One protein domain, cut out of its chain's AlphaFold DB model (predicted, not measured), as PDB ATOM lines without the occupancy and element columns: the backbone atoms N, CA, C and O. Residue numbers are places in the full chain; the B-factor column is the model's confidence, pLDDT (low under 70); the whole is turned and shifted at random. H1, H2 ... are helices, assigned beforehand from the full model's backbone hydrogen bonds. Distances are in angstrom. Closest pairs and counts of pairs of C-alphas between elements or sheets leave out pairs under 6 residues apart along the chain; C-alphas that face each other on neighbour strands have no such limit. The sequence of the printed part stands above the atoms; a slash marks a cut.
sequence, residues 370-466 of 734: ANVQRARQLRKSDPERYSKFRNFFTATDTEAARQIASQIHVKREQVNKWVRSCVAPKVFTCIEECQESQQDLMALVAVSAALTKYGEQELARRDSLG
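What this domain is: This is residues 370 to 466 of the 734 residues of the protein "Rhodanese domain-containing protein" of Phytophthora kernoviae (UniProt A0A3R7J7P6). One long helix, H6, runs through the middle of the domain, with H1 crossing it on one side, H2 crossing it on another, and H3 side by side with it, running the opposite way. H4 and H5 form one end of the longest axis, and H7 with the last residues forms the other. The printed part has 97 residues, with seven named helices, H1 to H7 in order, and no named strand; the class is all helix. It is compact, with a radius of gyration of the C-alphas of 12.9 A, yet elongated in outline, spanning 40 by 25 by 21 A.

How they stand to each other: H1, residues 370 to 381, touches H6, residues 438 to 454, with its residues 371 to 376 alone, at a steep tilt of 64 degrees, opposite ways; the closest C-alphas, of Val 372 and Ser 448, are 5.2 A apart. H2, residues 383 to 396, is the hub, touching four other helices. Its lines with H6 stand at 71 degrees, only just about perpendicular, and the closest C-alphas, of Arg 390 and Val 447, are 5.2 A apart. H3, residues 398 to 406, touches H6 at a shallow tilt of 15 degrees, opposite ways, with the closest C-alphas, of Ile 404 and Met 442, 6.5 A apart. H4, residues 412 to 422, touches no helix. It is close to but not clearly touching H5, residues 425 to 432, with the closest C-alphas, of Arg 420 and Phe 428, 6.0 A apart. H5 and H1 only just touch, with 3 pairs of C-alphas within 8 A, the closest being Val 372 and Val 427 at 7.5 A. H7, residues 456 to 464, and H2 only just touch, with 3 pairs of C-alphas within 8 A; the closest, of Phe 389 and Leu 459, are 6.9 A apart. Helix packing is only just mostly crossed, meaning that few touching helices run at shallow tilts: 2 of 6 pairs do. In all seven helices every O i to N i+4 pair is within hydrogen-bond range.

Where its parts are: H1 begins at C-alpha 370, (256.521, 204.747, 237.926), and is 16.0 A long. H2 is 19.9 A long and H4 15.0 A. H6 begins at C-alpha 438, (253.539, 220.226, 251.530), and is 24.3 A long. H7 ends at C-alpha 464, (278.803, 206.151, 243.516).

The domain as a whole: The two C-alphas farthest apart, of Glu 413 and Leu 465, are 39.7 A apart. The printed part has no cut, and its six links are tight. The mean pLDDT of the printed part is 73.7; 27 residues are under 70, among them 394 to 403 and 462 to 466.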
ATOM      1  N   ALA A 370     255.410 205.599 237.509       80.00
ATOM      2  CA  ALA A 370     256.521 204.747 237.926       80.00
ATOM      3  C   ALA A 370     257.643 205.554 238.601       80.00
ATOM      4  O   ALA A 370     258.148 205.131 239.638       80.00
ATOM      5  N   ASN A 371     257.980 206.742 238.087       82.44
ATOM      6  CA  ASN A 371     259.006 207.602 238.687       82.44
ATOM      7  C   ASN A 371     258.558 208.162 240.050       82.44
ATOM      8  O   ASN A 371     259.365 208.195 240.976       82.44
ATOM      9  N   VAL A 372     257.271 208.497 240.225       83.06
ATOM     10  CA  VAL A 372     256.706 208.885 241.537       83.06
ATOM     11  C   VAL A 372     256.730 207.719 242.530       83.06
ATOM     12  O   VAL A 372     257.149 207.877 243.679       83.06
ATOM     13  N   GLN A 373     256.325 206.521 242.102       81.69
ATOM     14  CA  GLN A 373     256.372 205.318 242.939       81.69
ATOM     15  C   GLN A 373     257.814 204.936 243.310       81.69
ATOM     16  O   GLN A 373     258.080 204.587 244.462       81.69
ATOM     17  N   ARG A 374     258.767 205.077 242.380       80.88
ATOM     18  CA  ARG A 374     260.189 204.815 242.623       80.88
ATOM     19  C   ARG A 374     260.824 205.861 243.539       80.88
ATOM     20  O   ARG A 374     261.555 205.478 244.447       80.88
ATOM     21  N   ALA A 375     260.480 207.142 243.400       84.12
ATOM     22  CA  ALA A 375     260.888 208.193 244.335       84.12
ATOM     23  C   ALA A 375     260.372 207.925 245.764       84.12
ATOM     24  O   ALA A 375     261.123 208.073 246.728       84.12
ATOM     25  N   ARG A 376     259.126 207.447 245.916       82.31
ATOM     26  CA  ARG A 376     258.582 207.003 247.215       82.31
ATOM     27  C   ARG A 376     259.302 205.786 247.780       82.31
ATOM     28  O   ARG A 376     259.551 205.749 248.984       82.31
ATOM     29  N   GLN A 377     259.618 204.799 246.942       82.56
ATOM     30  CA  GLN A 377     260.384 203.627 247.361       82.56
ATOM     31  C   GLN A 377     261.778 204.050 247.837       82.56
ATOM     32  O   GLN A 377     262.168 203.672 248.936       82.56
ATOM     33  N   LEU A 378     262.462 204.912 247.076       81.94
ATOM     34  CA  LEU A 378     263.769 205.462 247.425       81.94
ATOM     35  C   LEU A 378     263.723 206.223 248.757       81.94
ATOM     36  O   LEU A 378     264.525 205.924 249.631       81.94
ATOM     37  N   ARG A 379     262.737 207.108 248.984       82.00
ATOM     38  CA  ARG A 379     262.563 207.804 250.279       82.00
ATOM     39  C   ARG A 379     262.407 206.838 251.464       82.00
ATOM     40  O   ARG A 379     262.800 207.181 252.572       82.00
ATOM     41  N   LYS A 380     261.828 205.648 251.247       80.94
ATOM     42  CA  LYS A 380     261.629 204.618 252.283       80.94
ATOM     43  C   LYS A 380     262.822 203.673 252.466       80.94
ATOM     44  O   LYS A 380     262.992 203.166 253.567       80.94
ATOM     45  N   SER A 381     263.607 203.402 251.422       81.69
ATOM     46  CA  SER A 381     264.737 202.459 251.475       81.69
ATOM     47  C   SER A 381     266.102 203.124 251.654       81.69
ATOM     48  O   SER A 381     267.016 202.493 252.169       81.69
ATOM     49  N   ASP A 382     266.259 204.361 251.180       77.94
ATOM     50  CA  ASP A 382     267.514 205.115 251.178       77.94
ATOM     51  C   ASP A 382     267.225 206.637 251.213       77.94
ATOM     52  O   ASP A 382     267.219 207.319 250.176       77.94
ATOM     53  N   PRO A 383     266.919 207.191 252.403       74.44
ATOM     54  CA  PRO A 383     266.575 208.603 252.556       74.44
ATOM     55  C   PRO A 383     267.764 209.540 252.283       74.44
ATOM     56  O   PRO A 383     267.552 210.700 251.914       74.44
ATOM     57  N   GLU A 384     269.006 209.056 252.402       70.50
ATOM     58  CA  GLU A 384     270.198 209.824 252.037       70.50
ATOM     59  C   GLU A 384     270.304 209.983 250.520       70.50
ATOM     60  O   GLU A 384     270.360 211.116 250.040       70.50
ATOM     61  N   ARG A 385     270.235 208.892 249.741       74.62
ATOM     62  CA  ARG A 385     270.254 208.959 248.269       74.62
ATOM     63  C   ARG A 385     269.072 209.758 247.722       74.62
ATOM     64  O   ARG A 385     269.260 210.560 246.809       74.62
ATOM     65  N   TYR A 386     267.882 209.622 248.314       79.12
ATOM     66  CA  TYR A 386     266.728 210.476 248.001       79.12
ATOM     67  C   TYR A 386     267.052 211.972 248.184       79.12
ATOM     68  O   TYR A 386     266.798 212.788 247.294       79.12
ATOM     69  N   SER A 387     267.676 212.328 249.311       73.31
ATOM     70  CA  SER A 387     268.075 213.706 249.622       73.31
ATOM     71  C   SER A 387     269.185 214.218 248.697       73.31
ATOM     72  O   SER A 387     269.112 215.354 248.226       73.31
ATOM     73  N   LYS A 388     270.177 213.380 248.368       72.88
ATOM     74  CA  LYS A 388     271.227 213.691 247.385       72.88
ATOM     75  C   LYS A 388     270.638 213.966 246.000       72.88
ATOM     76  O   LYS A 388     270.937 215.005 245.418       72.88
ATOM     77  N   PHE A 389     269.754 213.096 245.505       79.00
ATOM     78  CA  PHE A 389     269.115 213.242 244.189       79.00
ATOM     79  C   PHE A 389     268.274 214.524 244.102       79.00
ATOM     80  O   PHE A 389     268.377 215.255 243.116       79.00
ATOM     81  N   ARG A 390     267.504 214.842 245.155       77.31
ATOM     82  CA  ARG A 390     266.777 216.117 245.284       77.31
ATOM     83  C   ARG A 390     267.725 217.311 245.181       77.31
ATOM     84  O   ARG A 390     267.501 218.207 244.374       77.31
ATOM     85  N   ASN A 391     268.784 217.320 245.989       71.44
ATOM     86  CA  ASN A 391     269.701 218.453 246.080       71.44
ATOM     87  C   ASN A 391     270.512 218.639 244.785       71.44
ATOM     88  O   ASN A 391     270.699 219.771 244.346       71.44
ATOM     89  N   PHE A 392     270.926 217.547 244.136       70.25
ATOM     90  CA  PHE A 392     271.561 217.573 242.817       70.25
ATOM     91  C   PHE A 392     270.632 218.142 241.737       70.25
ATOM     92  O   PHE A 392     271.072 218.973 240.943       70.25
ATOM     93  N   PHE A 393     269.351 217.753 241.729       74.56
ATOM     94  CA  PHE A 393     268.362 218.317 240.811       74.56
ATOM     95  C   PHE A 393     268.215 219.827 241.018       74.56
ATOM     96  O   PHE A 393     268.413 220.592 240.080       74.56
ATOM     97  N   THR A 394     267.988 220.271 242.260       68.50
ATOM     98  CA  THR A 394     267.871 221.700 242.601       68.50
ATOM     99  C   THR A 394     269.138 222.511 242.291       68.50
ATOM    100  O   THR A 394     269.033 223.691 241.975       68.50
ATOM    101  N   ALA A 395     270.325 221.899 242.345       61.88
ATOM    102  CA  ALA A 395     271.593 222.558 242.024       61.88
ATOM    103  C   ALA A 395     271.948 222.564 240.520       61.88
ATOM    104  O   ALA A 395     272.780 223.369 240.104       61.88
ATOM    105  N   THR A 396     271.362 221.669 239.717       61.88
ATOM    106  CA  THR A 396     271.722 221.476 238.296       61.88
ATOM    107  C   THR A 396     270.657 222.015 237.342       61.88
ATOM    108  O   THR A 396     270.985 222.549 236.283       61.88
ATOM    109  N   ASP A 397     269.382 221.888 237.703       61.69
ATOM    110  CA  ASP A 397     268.247 222.295 236.884       61.69
ATOM    111  C   ASP A 397     267.678 223.624 237.375       61.69
ATOM    112  O   ASP A 397     266.863 223.670 238.295       61.69
ATOM    113  N   THR A 398     268.117 224.734 236.781       56.50
ATOM    114  CA  THR A 398     267.709 226.044 237.302       56.50
ATOM    115  C   THR A 398     266.239 226.368 237.046       56.50
ATOM    116  O   THR A 398     265.685 227.137 237.818       56.50
ATOM    117  N   GLU A 399     265.597 225.839 236.000       63.66
ATOM    118  CA  GLU A 399     264.267 226.308 235.577       63.66
ATOM    119  C   GLU A 399     263.153 225.477 236.216       63.66
ATOM    120  O   GLU A 399     262.339 226.022 236.966       63.66
ATOM    121  N   ALA A 400     263.172 224.151 236.042       66.12
ATOM    122  CA  ALA A 400     262.181 223.281 236.673       66.12
ATOM    123  C   ALA A 400     262.279 223.332 238.210       66.12
ATOM    124  O   ALA A 400     261.254 223.338 238.896       66.12
ATOM    125  N   ALA A 401     263.489 223.452 238.779       65.44
ATOM    126  CA  ALA A 401     263.634 223.589 240.227       65.44
ATOM    127  C   ALA A 401     263.227 224.976 240.754       65.44
ATOM    128  O   ALA A 401     262.670 225.030 241.850       65.44
ATOM    129  N   ARG A 402     263.416 226.081 240.006       62.75
ATOM    130  CA  ARG A 402     262.847 227.395 240.391       62.75
ATOM    131  C   ARG A 402     261.319 227.342 240.421       62.75
ATOM    132  O   ARG A 402     260.712 227.836 241.372       62.75
ATOM    133  N   GLN A 403     260.702 226.681 239.441       65.56
ATOM    134  CA  GLN A 403     259.249 226.502 239.394       65.56
ATOM    135  C   GLN A 403     258.732 225.675 240.583       65.56
ATOM    136  O   GLN A 403     257.813 226.129 241.259       65.56
ATOM    137  N   ILE A 404     259.368 224.550 240.934       70.81
ATOM    138  CA  ILE A 404     259.013 223.773 242.142       70.81
ATOM    139  C   ILE A 404     259.264 224.581 243.432       70.81
ATOM    140  O   ILE A 404     258.431 224.575 244.336       70.81
ATOM    141  N   ALA A 405     260.385 225.306 243.529       64.81
ATOM    142  CA  ALA A 405     260.739 226.078 244.723       64.81
ATOM    143  C   ALA A 405     259.743 227.214 245.015       64.81
ATOM    144  O   ALA A 405     259.362 227.411 246.169       64.81
ATOM    145  N   SER A 406     259.258 227.911 243.980       69.19
ATOM    146  CA  SER A 406     258.260 228.987 244.127       69.19
ATOM    147  C   SER A 406     256.933 228.539 244.758       69.19
ATOM    148  O   SER A 406     256.226 229.355 245.344       69.19
ATOM    149  N   GLN A 407     256.609 227.243 244.701       66.19
ATOM    150  CA  GLN A 407     255.378 226.685 245.266       66.19
ATOM    151  C   GLN A 407     255.503 226.309 246.751       66.19
ATOM    152  O   GLN A 407     254.496 226.024 247.397       66.19
ATOM    153  N   ILE A 408     256.708 226.334 247.337       62.91
ATOM    154  CA  ILE A 408     256.938 225.894 248.727       62.91
ATOM    155  C   ILE A 408     256.148 226.740 249.743       62.91
ATOM    156  O   ILE A 408     255.700 226.205 250.758       62.91
ATOM    157  N   HIS A 409     255.921 228.025 249.449       59.75
ATOM    158  CA  HIS A 409     255.215 228.984 250.315       59.75
ATOM    159  C   HIS A 409     253.744 229.231 249.917       59.75
ATOM    160  O   HIS A 409     253.056 230.040 250.539       59.75
ATOM    161  N   VAL A 410     253.251 228.547 248.882       72.88
ATOM    162  CA  VAL A 410     251.881 228.670 248.352       72.88
ATOM    163  C   VAL A 410     250.921 227.785 249.168       72.88
ATOM    164  O   VAL A 410     251.357 226.826 249.795       72.88
ATOM    165  N   LYS A 411     249.611 228.075 249.222       72.44
ATOM    166  CA  LYS A 411     248.663 227.224 249.982       72.44
ATOM    167  C   LYS A 411     248.505 225.842 249.338       72.44
ATOM    168  O   LYS A 411     248.459 225.751 248.112       72.44
ATOM    169  N   ARG A 412     248.340 224.777 250.134       69.19
ATOM    170  CA  ARG A 412     248.280 223.377 249.663       69.19
ATOM    171  C   ARG A 412     247.274 223.149 248.529       69.19
ATOM    172  O   ARG A 412     247.550 222.387 247.611       69.19
ATOM    173  N   GLU A 413     246.139 223.838 248.542       72.44
ATOM    174  CA  GLU A 413     245.093 223.737 247.516       72.44
ATOM    175  C   GLU A 413     245.556 224.343 246.181       72.44
ATOM    176  O   GLU A 413     245.277 223.805 245.109       72.44
ATOM    177  N   GLN A 414     246.306 225.445 246.248       71.06
ATOM    178  CA  GLN A 414     246.929 226.100 245.098       71.06
ATOM    179  C   GLN A 414     248.133 225.293 244.590       71.06
ATOM    180  O   GLN A 414     248.249 225.114 243.382       71.06
ATOM    181  N   VAL A 415     248.946 224.711 245.482       71.62
ATOM    182  CA  VAL A 415     250.017 223.763 245.120       71.62
ATOM    183  C   VAL A 415     249.427 222.543 244.405       71.62
ATOM    184  O   VAL A 415     249.859 222.213 243.305       71.62
ATOM    185  N   ASN A 416     248.377 221.917 244.946       74.81
ATOM    186  CA  ASN A 416     247.684 220.807 244.286       74.81
ATOM    187  C   ASN A 416     247.082 221.228 242.931       74.81
ATOM    188  O   ASN A 416     247.093 220.435 241.991       74.81
ATOM    189  N   LYS A 417     246.568 222.460 242.797       78.12
ATOM    190  CA  LYS A 417     246.069 222.997 241.517       78.12
ATOM    191  C   LYS A 417     247.197 223.239 240.504       78.12
ATOM    192  O   LYS A 417     246.994 222.992 239.320       78.12
ATOM    193  N   TRP A 418     248.376 223.664 240.958       79.25
ATOM    194  CA  TRP A 418     249.570 223.799 240.124       79.25
ATOM    195  C   TRP A 418     250.097 222.429 239.675       79.25
ATOM    196  O   TRP A 418     250.255 222.215 238.477       79.25
ATOM    197  N   VAL A 419     250.240 221.447 240.578       74.62
ATOM    198  CA  VAL A 419     250.656 220.081 240.195       74.62
ATOM    199  C   VAL A 419     249.647 219.457 239.213       74.62
ATOM    200  O   VAL A 419     250.077 218.897 238.206       74.62
ATOM    201  N   ARG A 420     248.323 219.640 239.403       77.00
ATOM    202  CA  ARG A 420     247.275 219.265 238.414       77.00
ATOM    203  C   ARG A 420     247.501 219.863 237.016       77.00
ATOM    204  O   ARG A 420     247.050 219.274 236.040       77.00
ATOM    205  N   SER A 421     248.151 221.024 236.921       73.56
ATOM    206  CA  SER A 421     248.451 221.721 235.663       73.56
ATOM    207  C   SER A 421     249.814 221.355 235.063       73.56
ATOM    208  O   SER A 421     250.084 221.733 233.924       73.56
ATOM    209  N   CYS A 422     250.675 220.657 235.812       68.56
ATOM    210  CA  CYS A 422     252.055 220.363 235.420       68.56
ATOM    211  C   CYS A 422     252.346 218.870 235.212       68.56
ATOM    212  O   CYS A 422     253.296 218.562 234.502       68.56
ATOM    213  N   VAL A 423     251.560 217.948 235.784       76.19
ATOM    214  CA  VAL A 423     251.738 216.490 235.609       76.19
ATOM    215  C   VAL A 423     250.471 215.829 235.058       76.19
ATOM    216  O   VAL A 423     249.358 216.305 235.279       76.19
ATOM    217  N   ALA A 424     250.616 214.696 234.366       78.50
ATOM    218  CA  ALA A 424     249.476 213.988 233.780       78.50
ATOM    219  C   ALA A 424     248.456 213.512 234.849       78.50
ATOM    220  O   ALA A 424     248.867 213.077 235.929       78.50
ATOM    221  N   PRO A 425     247.133 213.478 234.567       73.50
ATOM    222  CA  PRO A 425     246.103 213.225 235.585       73.50
ATOM    223  C   PRO A 425     246.295 211.953 236.427       73.50
ATOM    224  O   PRO A 425     246.095 211.986 237.636       73.50
ATOM    225  N   LYS A 426     246.757 210.845 235.826       74.69
ATOM    226  CA  LYS A 426     247.037 209.582 236.545       74.69
ATOM    227  C   LYS A 426     248.189 209.705 237.554       74.69
ATOM    228  O   LYS A 426     248.184 209.049 238.591       74.69
ATOM    229  N   VAL A 427     249.174 210.546 237.241       75.62
ATOM    230  CA  VAL A 427     250.320 210.870 238.105       75.62
ATOM    231  C   VAL A 427     249.835 211.729 239.264       75.62
ATOM    232  O   VAL A 427     250.176 211.467 240.412       75.62
ATOM    233  N   PHE A 428     248.960 212.691 238.966       75.62
ATOM    234  CA  PHE A 428     248.341 213.540 239.967       75.62
ATOM    235  C   PHE A 428     247.456 212.759 240.963       75.62
ATOM    236  O   PHE A 428     247.587 212.965 242.167       75.62
ATOM    237  N   THR A 429     246.621 211.817 240.505       76.50
ATOM    238  CA  THR A 429     245.841 210.937 241.402       76.50
ATOM    239  C   THR A 429     246.758 210.158 242.344       76.50
ATOM    240  O   THR A 429     246.591 210.224 243.559       76.50
ATOM    241  N   CYS A 430     247.806 209.526 241.800       75.88
ATOM    242  CA  CYS A 430     248.794 208.810 242.603       75.88
ATOM    243  C   CYS A 430     249.521 209.730 243.603       75.88
ATOM    244  O   CYS A 430     249.992 209.272 244.645       75.88
ATOM    245  N   ILE A 431     249.622 211.032 243.320       76.44
ATOM    246  CA  ILE A 431     250.173 212.044 244.225       76.44
ATOM    247  C   ILE A 431     249.203 212.375 245.377       76.44
ATOM    248  O   ILE A 431     249.634 212.319 246.529       76.44
ATOM    249  N   GLU A 432     247.920 212.656 245.106       73.38
ATOM    250  CA  GLU A 432     246.923 212.974 246.153       73.38
ATOM    251  C   GLU A 432     246.676 211.805 247.127       73.38
ATOM    252  O   GLU A 432     246.556 212.038 248.332       73.38
ATOM    253  N   GLU A 433     246.695 210.559 246.642       70.19
ATOM    254  CA  GLU A 433     246.458 209.332 247.430       70.19
ATOM    255  C   GLU A 433     247.352 209.168 248.675       70.19
ATOM    256  O   GLU A 433     246.975 208.459 249.605       70.19
ATOM    257  N   CYS A 434     248.536 209.791 248.726       63.34
ATOM    258  CA  CYS A 434     249.495 209.594 249.825       63.34
ATOM    259  C   CYS A 434     249.489 210.683 250.908       63.34
ATOM    260  O   CYS A 434     250.303 210.602 251.822       63.34
ATOM    261  N   GLN A 435     248.609 211.690 250.823       61.62
ATOM    262  CA  GLN A 435     248.359 212.692 251.883       61.62
ATOM    263  C   GLN A 435     249.591 213.460 252.434       61.62
ATOM    264  O   GLN A 435     249.472 214.175 253.428       61.62
ATOM    265  N   GLU A 436     250.733 213.399 251.740       69.50
ATOM    266  CA  GLU A 436     252.064 213.925 252.109       69.50
ATOM    267  C   GLU A 436     252.056 215.356 252.690       69.50
ATOM    268  O   GLU A 436     251.166 216.156 252.386       69.50
ATOM    269  N   SER A 437     253.077 215.737 253.467       73.31
ATOM    270  CA  SER A 437     253.261 217.150 253.838       73.31
ATOM    271  C   SER A 437     253.514 218.015 252.591       73.31
ATOM    272  O   SER A 437     253.945 217.517 251.551       73.31
ATOM    273  N   GLN A 438     253.283 219.329 252.668       68.69
ATOM    274  CA  GLN A 438     253.539 220.226 251.530       68.69
ATOM    275  C   GLN A 438     255.021 220.236 251.106       68.69
ATOM    276  O   GLN A 438     255.330 220.333 249.918       68.69
ATOM    277  N   GLN A 439     255.942 220.090 252.063       69.81
ATOM    278  CA  GLN A 439     257.380 220.029 251.790       69.81
ATOM    279  C   GLN A 439     257.783 218.669 251.202       69.81
ATOM    280  O   GLN A 439     258.548 218.622 250.238       69.81
ATOM    281  N   ASP A 440     257.211 217.574 251.715       75.25
ATOM    282  CA  ASP A 440     257.379 216.222 251.168       75.25
ATOM    283  C   ASP A 440     256.838 216.102 249.745       75.25
ATOM    284  O   ASP A 440     257.481 215.494 248.895       75.25
ATOM    285  N   LEU A 441     255.691 216.721 249.464       79.50
ATOM    286  CA  LEU A 441     255.079 216.778 248.142       79.50
ATOM    287  C   LEU A 441     256.008 217.455 247.122       79.50
ATOM    288  O   LEU A 441     256.241 216.908 246.045       79.50
ATOM    289  N   MET A 442     256.590 218.608 247.466       76.31
ATOM    290  CA  MET A 442     257.548 219.302 246.592       76.31
ATOM    291  C   MET A 442     258.875 218.542 246.456       76.31
ATOM    292  O   MET A 442     259.431 218.476 245.359       76.31
ATOM    293  N   ALA A 443     259.360 217.898 247.524       78.38
ATOM    294  CA  ALA A 443     260.517 217.005 247.449       78.38
ATOM    295  C   ALA A 443     260.253 215.793 246.534       78.38
ATOM    296  O   ALA A 443     261.106 215.445 245.718       78.38
ATOM    297  N   LEU A 444     259.063 215.193 246.626       82.56
ATOM    298  CA  LEU A 444     258.651 214.045 245.825       82.56
ATOM    299  C   LEU A 444     258.535 214.414 244.343       82.56
ATOM    300  O   LEU A 444     259.043 213.677 243.498       82.56
ATOM    301  N   VAL A 445     257.933 215.563 244.019       81.94
ATOM    302  CA  VAL A 445     257.873 216.083 242.642       81.94
ATOM    303  C   VAL A 445     259.283 216.350 242.098       81.94
ATOM    304  O   VAL A 445     259.591 215.895 240.998       81.94
ATOM    305  N   ALA A 446     260.174 216.976 242.878       80.94
ATOM    306  CA  ALA A 446     261.558 217.235 242.461       80.94
ATOM    307  C   ALA A 446     262.362 215.951 242.184       80.94
ATOM    308  O   ALA A 446     263.024 215.855 241.153       80.94
ATOM    309  N   VAL A 447     262.279 214.933 243.049       83.06
ATOM    310  CA  VAL A 447     262.967 213.648 242.811       83.06
ATOM    311  C   VAL A 447     262.334 212.881 241.645       83.06
ATOM    312  O   VAL A 447     263.049 212.250 240.869       83.06
ATOM    313  N   SER A 448     261.017 212.981 241.450       83.44
ATOM    314  CA  SER A 448     260.335 212.366 240.299       83.44
ATOM    315  C   SER A 448     260.742 213.025 238.974       83.44
ATOM    316  O   SER A 448     260.966 212.323 237.986       83.44
ATOM    317  N   ALA A 449     260.918 214.351 238.953       81.62
ATOM    318  CA  ALA A 449     261.490 215.081 237.822       81.62
ATOM    319  C   ALA A 449     262.959 214.688 237.580       81.62
ATOM    320  O   ALA A 449     263.330 214.381 236.449       81.62
ATOM    321  N   ALA A 450     263.773 214.570 238.636       81.12
ATOM    322  CA  ALA A 450     265.165 214.125 238.537       81.12
ATOM    323  C   ALA A 450     265.303 212.727 237.913       81.12
ATOM    324  O   ALA A 450     266.082 212.537 236.977       81.12
ATOM    325  N   LEU A 451     264.509 211.760 238.387       82.50
ATOM    326  CA  LEU A 451     264.455 210.402 237.836       82.50
ATOM    327  C   LEU A 451     264.004 210.391 236.368       82.50
ATOM    328  O   LEU A 451     264.485 209.565 235.598       82.50
ATOM    329  N   THR A 452     263.131 211.321 235.972       82.31
ATOM    330  CA  THR A 452     262.656 211.471 234.585       82.31
ATOM    331  C   THR A 452     263.731 212.080 233.674       82.31
ATOM    332  O   THR A 452     263.958 211.570 232.582       82.31
ATOM    333  N   LYS A 453     264.432 213.128 234.130       78.38
ATOM    334  CA  LYS A 453     265.406 213.901 233.337       78.38
ATOM    335  C   LYS A 453     266.784 213.243 233.212       78.38
ATOM    336  O   LYS A 453     267.447 213.408 232.192       78.38
ATOM    337  N   TYR A 454     267.225 212.507 234.236       78.56
ATOM    338  CA  TYR A 454     268.569 211.911 234.285       78.56
ATOM    339  C   TYR A 454     268.577 210.376 234.304       78.56
ATOM    340  O   TYR A 454     269.573 209.774 233.909       78.56
ATOM    341  N   GLY A 455     267.487 209.734 234.740       79.31
ATOM    342  CA  GLY A 455     267.422 208.285 234.937       79.31
ATOM    343  C   GLY A 455     268.147 207.809 236.202       79.31
ATOM    344  O   GLY A 455     269.223 208.287 236.560       79.31
ATOM    345  N   GLU A 456     267.571 206.819 236.889       79.88
ATOM    346  CA  GLU A 456     268.095 206.338 238.176       79.88
ATOM    347  C   GLU A 456     269.538 205.811 238.086       79.88
ATOM    348  O   GLU A 456     270.324 206.032 239.001       79.88
ATOM    349  N   GLN A 457     269.914 205.165 236.977       75.38
ATOM    350  CA  GLN A 457     271.251 204.583 236.807       75.38
ATOM    351  C   GLN A 457     272.364 205.638 236.732       75.38
ATOM    352  O   GLN A 457     273.412 205.453 237.347       75.38
ATOM    353  N   GLU A 458     272.154 206.756 236.030       73.19
ATOM    354  CA  GLU A 458     273.150 207.837 235.954       73.19
ATOM    355  C   GLU A 458     273.211 208.622 237.271       73.19
ATOM    356  O   GLU A 458     274.299 208.974 237.725       73.19
ATOM    357  N   LEU A 459     272.070 208.831 237.940       77.94
ATOM    358  CA  LEU A 459     272.038 209.433 239.275       77.94
ATOM    359  C   LEU A 459     272.774 208.546 240.303       77.94
ATOM    360  O   LEU A 459     273.626 209.036 241.045       77.94
ATOM    361  N   ALA A 460     272.536 207.230 240.293       73.56
ATOM    362  CA  ALA A 460     273.238 206.270 241.146       73.56
ATOM    363  C   ALA A 460     274.735 206.157 240.802       73.56
ATOM    364  O   ALA A 460     275.561 206.021 241.704       73.56
ATOM    365  N   ARG A 461     275.118 206.279 239.520       76.38
ATOM    366  CA  ARG A 461     276.529 206.348 239.100       76.38
ATOM    367  C   ARG A 461     277.217 207.598 239.659       76.38
ATOM    368  O   ARG A 461     278.354 207.503 240.107       76.38
ATOM    369  N   ARG A 462     276.548 208.756 239.644       64.25
ATOM    370  CA  ARG A 462     277.074 210.016 240.207       64.25
ATOM    371  C   ARG A 462     277.211 209.959 241.725       64.25
ATOM    372  O   ARG A 462     278.229 210.400 242.249       64.25
ATOM    373  N   ASP A 463     276.239 209.364 242.413       69.06
ATOM    374  CA  ASP A 463     276.314 209.079 243.852       69.06
ATOM    375  C   ASP A 463     277.507 208.163 244.170       69.06
ATOM    376  O   ASP A 463     278.350 208.500 244.994       69.06
ATOM    377  N   SER A 464     277.674 207.088 243.396       65.38
ATOM    378  CA  SER A 464     278.803 206.151 243.516       65.38
ATOM    379  C   SER A 464     280.180 206.757 243.190       65.38
ATOM    380  O   SER A 464     281.198 206.154 243.522       65.38
ATOM    381  N   LEU A 465     280.241 207.921 242.529       58.66
ATOM    382  CA  LEU A 465     281.482 208.671 242.276       58.66
ATOM    383  C   LEU A 465     281.702 209.837 243.259       58.66
ATOM    384  O   LEU A 465     282.671 210.581 243.101       58.66
ATOM    385  N   GLY A 466     280.807 210.044 244.229       54.47
ATOM    386  CA  GLY A 466     280.821 211.217 245.110       54.47
ATOM    387  C   GLY A 466     280.487 212.539 244.402       54.47
ATOM    388  O   GLY A 466     280.514 213.599 245.026       54.47
TER     389      GLY A 466